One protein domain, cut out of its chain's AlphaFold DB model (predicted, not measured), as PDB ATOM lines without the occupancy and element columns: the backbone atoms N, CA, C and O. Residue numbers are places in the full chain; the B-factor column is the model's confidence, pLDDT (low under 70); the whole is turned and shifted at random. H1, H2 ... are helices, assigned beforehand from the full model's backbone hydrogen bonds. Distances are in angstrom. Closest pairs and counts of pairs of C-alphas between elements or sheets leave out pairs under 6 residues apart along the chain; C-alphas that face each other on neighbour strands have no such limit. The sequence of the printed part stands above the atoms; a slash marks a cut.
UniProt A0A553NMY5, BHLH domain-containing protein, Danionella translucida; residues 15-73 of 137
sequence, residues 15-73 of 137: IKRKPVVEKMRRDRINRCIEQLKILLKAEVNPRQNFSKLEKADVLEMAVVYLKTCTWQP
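Overview. This is residues 15 to 73 of the 137 residues of the protein "BHLH domain-containing protein" of Danionella translucida (UniProt A0A553NMY5). A long, straight helix, H1, sticks out as an arm with residues 15 to 29, while its residues 33 to 40 pack on a shorter helix, H2, which slants away from it. A loop folds back between them, and residues 66 to 73 stick out at the far end. The printed part has 59 residues, with two named helices, H1 then H2, and no named strand; the class is all helix. It is loose, with a radius of gyration of the C-alphas of 14.8 A, and spans 49 by 26 by 15 A.

Along the chain. H1, residues 15 to 43, runs 43.0 A from C-alpha 15 at (161.073, 199.530, 172.453). H2, residues 55 to 71, runs 24.3 A to C-alpha 71 at (172.762, 207.107, 217.159).

Arrangement. H1 touches H2 with residues 33 to 40 alone; the closest C-alphas, of Lys 37 and Val 58, are 5.9 A apart. They run the same way at a steep tilt of 54 degrees. Every O i to N i+4 pair is within hydrogen-bond range in H2, and 23 of 25 in H1.

Size, cuts and confidence. The C-alphas farthest apart, of Ile 15 and Pro 73, are 50.3 A apart. The printed part has no cut. The link of 11 residues is long. The pLDDT is under 70 at residues 15 to 20, 44 to 52 and 70 to 73.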
ATOM      1  N   ILE A  15     162.015 199.922 171.395       50.75
ATOM      2  CA  ILE A  15     161.073 199.530 172.453       50.75
ATOM      3  C   ILE A  15     161.497 198.210 173.113       50.75
ATOM      4  O   ILE A  15     161.180 198.005 174.275       50.75
ATOM      5  N   LYS A  16     162.263 197.344 172.431       50.12
ATOM      6  CA  LYS A  16     162.680 196.020 172.939       50.12
ATOM      7  C   LYS A  16     163.980 196.015 173.751       50.12
ATOM      8  O   LYS A  16     164.174 195.117 174.561       50.12
ATOM      9  N   ARG A  17     164.855 197.017 173.606       53.91
ATOM     10  CA  ARG A  17     166.093 197.116 174.419       53.91
ATOM     11  C   ARG A  17     165.862 197.689 175.821       53.91
ATOM     12  O   ARG A  17     166.499 197.267 176.780       53.91
ATOM     13  N   LYS A  18     164.909 198.616 175.955       53.56
ATOM     14  CA  LYS A  18     164.486 199.198 177.240       53.56
ATOM     15  C   LYS A  18     163.931 198.168 178.255       53.56
ATOM     16  O   LYS A  18     164.303 198.278 179.420       53.56
ATOM     17  N   PRO A  19     163.116 197.157 177.881       60.09
ATOM     18  CA  PRO A  19     162.572 196.190 178.834       60.09
ATOM     19  C   PRO A  19     163.624 195.237 179.398       60.09
ATOM     20  O   PRO A  19     163.481 194.818 180.540       60.09
ATOM     21  N   VAL A  20     164.693 194.920 178.660       69.56
ATOM     22  CA  VAL A  20     165.758 194.039 179.172       69.56
ATOM     23  C   VAL A  20     166.585 194.756 180.235       69.56
ATOM     24  O   VAL A  20     166.774 194.224 181.324       69.56
ATOM     25  N   VAL A  21     167.006 195.995 179.964       75.19
ATOM     26  CA  VAL A  21     167.751 196.810 180.938       75.19
ATOM     27  C   VAL A  21     166.909 197.073 182.186       75.19
ATOM     28  O   VAL A  21     167.407 196.960 183.305       75.19
ATOM     29  N   GLU A  22     165.616 197.360 182.017       75.56
ATOM     30  CA  GLU A  22     164.720 197.550 183.156       75.56
ATOM     31  C   GLU A  22     164.506 196.258 183.948       75.56
ATOM     32  O   GLU A  22     164.506 196.293 185.179       75.56
ATOM     33  N   LYS A  23     164.384 195.110 183.274       79.81
ATOM     34  CA  LYS A  23     164.324 193.804 183.935       79.81
ATOM     35  C   LYS A  23     165.594 193.549 184.748       79.81
ATOM     36  O   LYS A  23     165.491 193.260 185.933       79.81
ATOM     37  N   MET A  24     166.778 193.778 184.176       79.88
ATOM     38  CA  MET A  24     168.051 193.643 184.898       79.88
ATOM     39  C   MET A  24     168.146 194.591 186.098       79.88
ATOM     40  O   MET A  24     168.646 194.205 187.155       79.88
ATOM     41  N   ARG A  25     167.644 195.826 185.965       86.19
ATOM     42  CA  ARG A  25     167.591 196.785 187.074       86.19
ATOM     43  C   ARG A  25     166.668 196.291 188.187       86.19
ATOM     44  O   ARG A  25     167.071 196.314 189.349       86.19
ATOM     45  N   ARG A  26     165.465 195.820 187.843       86.62
ATOM     46  CA  ARG A  26     164.494 195.254 188.796       86.62
ATOM     47  C   ARG A  26     165.041 194.010 189.484       86.62
ATOM     48  O   ARG A  26     164.951 193.916 190.703       86.62
ATOM     49  N   ASP A  27     165.661 193.107 188.734       83.62
ATOM     50  CA  ASP A  27     166.276 191.892 189.268       83.62
ATOM     51  C   ASP A  27     167.430 192.235 190.209       83.62
ATOM     52  O   ASP A  27     167.522 191.681 191.302       83.62
ATOM     53  N   ARG A  28     168.272 193.214 189.849       88.44
ATOM     54  CA  ARG A  28     169.320 193.727 190.741       88.44
ATOM     55  C   ARG A  28     168.731 194.274 192.040       88.44
ATOM     56  O   ARG A  28     169.205 193.892 193.102       88.44
ATOM     57  N   ILE A  29     167.703 195.121 191.969       87.50
ATOM     58  CA  ILE A  29     167.052 195.686 193.162       87.50
ATOM     59  C   ILE A  29     166.454 194.574 194.031       87.50
ATOM     60  O   ILE A  29     166.689 194.552 195.234       87.50
ATOM     61  N   ASN A  30     165.734 193.625 193.430       88.31
ATOM     62  CA  ASN A  30     165.134 192.506 194.156       88.31
ATOM     63  C   ASN A  30     166.197 191.643 194.847       88.31
ATOM     64  O   ASN A  30     166.023 191.299 196.012       88.31
ATOM     65  N   ARG A  31     167.319 191.354 194.175       85.81
ATOM     66  CA  ARG A  31     168.447 190.641 194.791       85.81
ATOM     67  C   ARG A  31     169.016 191.400 195.981       85.81
ATOM     68  O   ARG A  31     169.212 190.798 197.031       85.81
ATOM     69  N   CYS A  32     169.213 192.711 195.852       86.94
ATOM     70  CA  CYS A  32     169.719 193.515 196.959       86.94
ATOM     71  C   CYS A  32     168.755 193.537 198.156       86.94
ATOM     72  O   CYS A  32     169.209 193.491 199.294       86.94
ATOM     73  N   ILE A  33     167.439 193.565 197.923       87.44
ATOM     74  CA  ILE A  33     166.438 193.501 199.001       87.44
ATOM     75  C   ILE A  33     166.486 192.138 199.713       87.44
ATOM     76  O   ILE A  33     166.463 192.090 200.941       87.44
ATOM     77  N   GLU A  34     166.621 191.035 198.974       85.25
ATOM     78  CA  GLU A  34     166.745 189.698 199.574       85.25
ATOM     79  C   GLU A  34     168.057 189.524 200.359       85.25
ATOM     80  O   GLU A  34     168.051 188.982 201.463       85.25
ATOM     81  N   GLN A  35     169.179 190.034 199.846       85.75
ATOM     82  CA  GLN A  35     170.455 190.045 200.574       85.75
ATOM     83  C   GLN A  35     170.352 190.865 201.868       85.75
ATOM     84  O   GLN A  35     170.801 190.427 202.929       85.75
ATOM     85  N   LEU A  36     169.693 192.025 201.808       86.62
ATOM     86  CA  LEU A  36     169.452 192.878 202.971       86.62
ATOM     87  C   LEU A  36     168.597 192.176 204.034       86.62
ATOM     88  O   LEU A  36     168.890 192.256 205.223       86.62
ATOM     89  N   LYS A  37     167.585 191.419 203.613       84.81
ATOM     90  CA  LYS A  37     166.747 190.616 204.507       84.81
ATOM     91  C   LYS A  37     167.551 189.569 205.285       84.81
ATOM     92  O   LYS A  37     167.310 189.375 206.476       84.81
ATOM     93  N   ILE A  38     168.512 188.909 204.635       83.25
ATOM     94  CA  ILE A  38     169.391 187.915 205.272       83.25
ATOM     95  C   ILE A  38     170.308 188.583 206.305       83.25
ATOM     96  O   ILE A  38     170.426 188.083 207.423       83.25
ATOM     97  N   LEU A  39     170.898 189.732 205.964       84.31
ATOM     98  CA  LEU A  39     171.723 190.518 206.889       84.31
ATOM     99  C   LEU A  39     170.963 190.902 208.154       84.31
ATOM    100  O   LEU A  39     171.429 190.670 209.265       84.31
ATOM    101  N   LEU A  40     169.774 191.479 207.982       81.44
ATOM    102  CA  LEU A  40     168.968 191.948 209.105       81.44
ATOM    103  C   LEU A  40     168.495 190.790 209.989       81.44
ATOM    104  O   LEU A  40     168.382 190.958 211.203       81.44
ATOM    105  N   LYS A  41     168.283 189.602 209.406       76.94
ATOM    106  CA  LYS A  41     167.996 188.377 210.159       76.94
ATOM    107  C   LYS A  41     169.122 187.974 211.099       76.94
ATOM    108  O   LYS A  41     168.835 187.549 212.217       76.94
ATOM    109  N   ALA A  42     170.368 188.094 210.655       71.56
ATOM    110  CA  ALA A  42     171.519 187.782 211.493       71.56
ATOM    111  C   ALA A  42     171.670 188.785 212.650       71.56
ATOM    112  O   ALA A  42     171.987 188.388 213.767       71.56
ATOM    113  N   GLU A  43     171.381 190.064 212.400       70.62
ATOM    114  CA  GLU A  43     171.833 191.148 213.275       70.62
ATOM    115  C   GLU A  43     170.783 191.657 214.279       70.62
ATOM    116  O   GLU A  43     171.110 192.007 215.422       70.62
ATOM    117  N   VAL A  44     169.516 191.722 213.851       67.56
ATOM    118  CA  VAL A  44     168.444 192.400 214.598       67.56
ATOM    119  C   VAL A  44     167.657 191.420 215.461       67.56
ATOM    120  O   VAL A  44     167.385 191.718 216.623       67.56
ATOM    121  N   ASN A  45     167.278 190.252 214.927       63.28
ATOM    122  CA  ASN A  45     166.537 189.263 215.711       63.28
ATOM    123  C   ASN A  45     166.481 187.877 215.035       63.28
ATOM    124  O   ASN A  45     165.614 187.652 214.190       63.28
ATOM    125  N   PRO A  46     167.303 186.887 215.429       59.72
ATOM    126  CA  PRO A  46     167.259 185.549 214.826       59.72
ATOM    127  C   PRO A  46     165.940 184.801 215.096       59.72
ATOM    128  O   PRO A  46     165.644 183.816 214.420       59.72
ATOM    129  N   ARG A  47     165.133 185.271 216.062       54.28
ATOM    130  CA  ARG A  47     163.831 184.693 216.440       54.28
ATOM    131  C   ARG A  47     162.644 185.228 215.630       54.28
ATOM    132  O   ARG A  47     161.550 184.683 215.745       54.28
ATOM    133  N   GLN A  48     162.825 186.276 214.825       62.56
ATOM    134  CA  GLN A  48     161.740 186.840 214.022       62.56
ATOM    135  C   GLN A  48     161.569 186.042 212.721       62.56
ATOM    136  O   GLN A  48     162.534 185.678 212.050       62.56
ATOM    137  N   ASN A  49     160.328 185.731 212.346       60.28
ATOM    138  CA  ASN A  49     160.036 184.944 211.148       60.28
ATOM    139  C   ASN A  49     160.104 185.813 209.882       60.28
ATOM    140  O   ASN A  49     159.092 186.308 209.395       60.28
ATOM    141  N   PHE A  50     161.300 185.943 209.295       64.06
ATOM    142  CA  PHE A  50     161.531 186.725 208.066       64.06
ATOM    143  C   PHE A  50     160.755 186.207 206.842       64.06
ATOM    144  O   PHE A  50     160.641 186.914 205.846       64.06
ATOM    145  N   SER A  51     160.185 184.997 206.878       64.50
ATOM    146  CA  SER A  51     159.464 184.412 205.737       64.50
ATOM    147  C   SER A  51     158.204 185.186 205.313       64.50
ATOM    148  O   SER A  51     157.728 184.955 204.207       64.50
ATOM    149  N   LYS A  52     157.672 186.083 206.159       65.88
ATOM    150  CA  LYS A  52     156.453 186.875 205.895       65.88
ATOM    151  C   LYS A  52     156.685 188.383 205.739       65.88
ATOM    152  O   LYS A  52     155.714 189.097 205.546       65.88
ATOM    153  N   LEU A  53     157.927 188.862 205.834       70.25
ATOM    154  CA  LEU A  53     158.196 190.300 205.726       70.25
ATOM    155  C   LEU A  53     157.971 190.784 204.297       70.25
ATOM    156  O   LEU A  53     158.548 190.226 203.353       70.25
ATOM    157  N   GLU A  54     157.165 191.830 204.169       79.25
ATOM    158  CA  GLU A  54     156.981 192.559 202.929       79.25
ATOM    159  C   GLU A  54     158.240 193.381 202.620       79.25
ATOM    160  O   GLU A  54     159.094 193.635 203.475       79.25
ATOM    161  N   LYS A  55     158.391 193.824 201.366       80.06
ATOM    162  CA  LYS A  55     159.564 194.627 200.969       80.06
ATOM    163  C   LYS A  55     159.658 195.939 201.752       80.06
ATOM    164  O   LYS A  55     160.765 196.418 201.975       80.06
ATOM    165  N   ALA A  56     158.518 196.502 202.152       82.81
ATOM    166  CA  ALA A  56     158.463 197.702 202.977       82.81
ATOM    167  C   ALA A  56     159.059 197.445 204.369       82.81
ATOM    168  O   ALA A  56     159.944 198.194 204.778       82.81
ATOM    169  N   ASP A  57     158.686 196.341 205.023       82.56
ATOM    170  CA  ASP A  57     159.202 195.984 206.351       82.56
ATOM    171  C   ASP A  57     160.719 195.757 206.331       82.56
ATOM    172  O   ASP A  57     161.436 196.190 207.229       82.56
ATOM    173  N   VAL A  58     161.238 195.102 205.281       84.50
ATOM    174  CA  VAL A  58     162.690 194.890 205.120       84.50
ATOM    175  C   VAL A  58     163.432 196.228 205.060       84.50
ATOM    176  O   VAL A  58     164.490 196.378 205.672       84.50
ATOM    177  N   LEU A  59     162.884 197.208 204.338       88.62
ATOM    178  CA  LEU A  59     163.477 198.541 204.236       88.62
ATOM    179  C   LEU A  59     163.333 199.330 205.539       88.62
ATOM    180  O   LEU A  59     164.281 199.998 205.947       88.62
ATOM    181  N   GLU A  60     162.192 199.230 206.213       83.62
ATOM    182  CA  GLU A  60     161.964 199.882 207.501       83.62
ATOM    183  C   GLU A  60     162.932 199.358 208.567       83.62
ATOM    184  O   GLU A  60     163.626 200.144 209.213       83.62
ATOM    185  N   MET A  61     163.078 198.036 208.681       82.62
ATOM    186  CA  MET A  61     164.049 197.412 209.582       82.62
ATOM    187  C   MET A  61     165.485 197.837 209.262       82.62
ATOM    188  O   MET A  61     166.267 198.074 210.182       82.62
ATOM    189  N   ALA A  62     165.839 197.978 207.980       86.25
ATOM    190  CA  ALA A  62     167.151 198.485 207.582       86.25
ATOM    191  C   ALA A  62     167.376 199.922 208.065       86.25
ATOM    192  O   ALA A  62     168.439 200.240 208.590       86.25
ATOM    193  N   VAL A  63     166.372 200.789 207.920       85.69
ATOM    194  CA  VAL A  63     166.443 202.178 208.392       85.69
ATOM    195  C   VAL A  63     166.563 202.229 209.912       85.69
ATOM    196  O   VAL A  63     167.373 202.999 210.423       85.69
ATOM    197  N   VAL A  64     165.797 201.408 210.635       83.19
ATOM    198  CA  VAL A  64     165.901 201.299 212.097       83.19
ATOM    199  C   VAL A  64     167.302 200.842 212.495       83.19
ATOM    200  O   VAL A  64     167.923 201.502 213.322       83.19
ATOM    201  N   TYR A  65     167.834 199.799 211.858       81.00
ATOM    202  CA  TYR A  65     169.189 199.304 212.104       81.00
ATOM    203  C   TYR A  65     170.259 200.379 211.871       81.00
ATOM    204  O   TYR A  65     171.137 200.597 212.704       81.00
ATOM    205  N   LEU A  66     170.170 201.100 210.751       82.94
ATOM    206  CA  LEU A  66     171.108 202.178 210.452       82.94
ATOM    207  C   LEU A  66     171.015 203.288 211.498       82.94
ATOM    208  O   LEU A  66     172.049 203.730 211.985       82.94
ATOM    209  N   LYS A  67     169.801 203.677 211.906       79.50
ATOM    210  CA  LYS A  67     169.597 204.653 212.981       79.50
ATOM    211  C   LYS A  67     170.184 204.164 214.304       79.50
ATOM    212  O   LYS A  67     170.873 204.927 214.971       79.50
ATOM    213  N   THR A  68     169.966 202.912 214.696       74.62
ATOM    214  CA  THR A  68     170.532 202.412 215.955       74.62
ATOM    215  C   THR A  68     172.057 202.418 215.912       74.62
ATOM    216  O   THR A  68     172.680 202.849 216.870       74.62
ATOM    217  N   CYS A  69     172.669 202.054 214.782       72.69
ATOM    218  CA  CYS A  69     174.124 202.097 214.623       72.69
ATOM    219  C   CYS A  69     174.705 203.517 214.540       72.69
ATOM    220  O   CYS A  69     175.843 203.720 214.948       72.69
ATOM    221  N   THR A  70     173.971 204.496 214.003       69.00
ATOM    222  CA  THR A  70     174.446 205.890 213.920       69.00
ATOM    223  C   THR A  70     174.236 206.663 215.218       69.00
ATOM    224  O   THR A  70     175.027 207.547 215.529       69.00
ATOM    225  N   TRP A  71     173.163 206.364 215.958       59.91
ATOM    226  CA  TRP A  71     172.762 207.107 217.159       59.91
ATOM    227  C   TRP A  71     173.134 206.407 218.477       59.91
ATOM    228  O   TRP A  71     173.010 207.028 219.529       59.91
ATOM    229  N   GLN A  72     173.632 205.164 218.452       57.53
ATOM    230  CA  GLN A  72     174.275 204.512 219.603       57.53
ATOM    231  C   GLN A  72     175.771 204.288 219.318       57.53
ATOM    232  O   GLN A  72     176.148 203.223 218.830       57.53
ATOM    233  N   PRO A  73     176.654 205.258 219.627       51.78
ATOM    234  CA  PRO A  73     178.097 205.081 219.458       51.78
ATOM    235  C   PRO A  73     178.729 204.058 220.418       51.78
ATOM    236  O   PRO A  73     179.881 203.692 220.223       51.78
TER     237      PRO A  73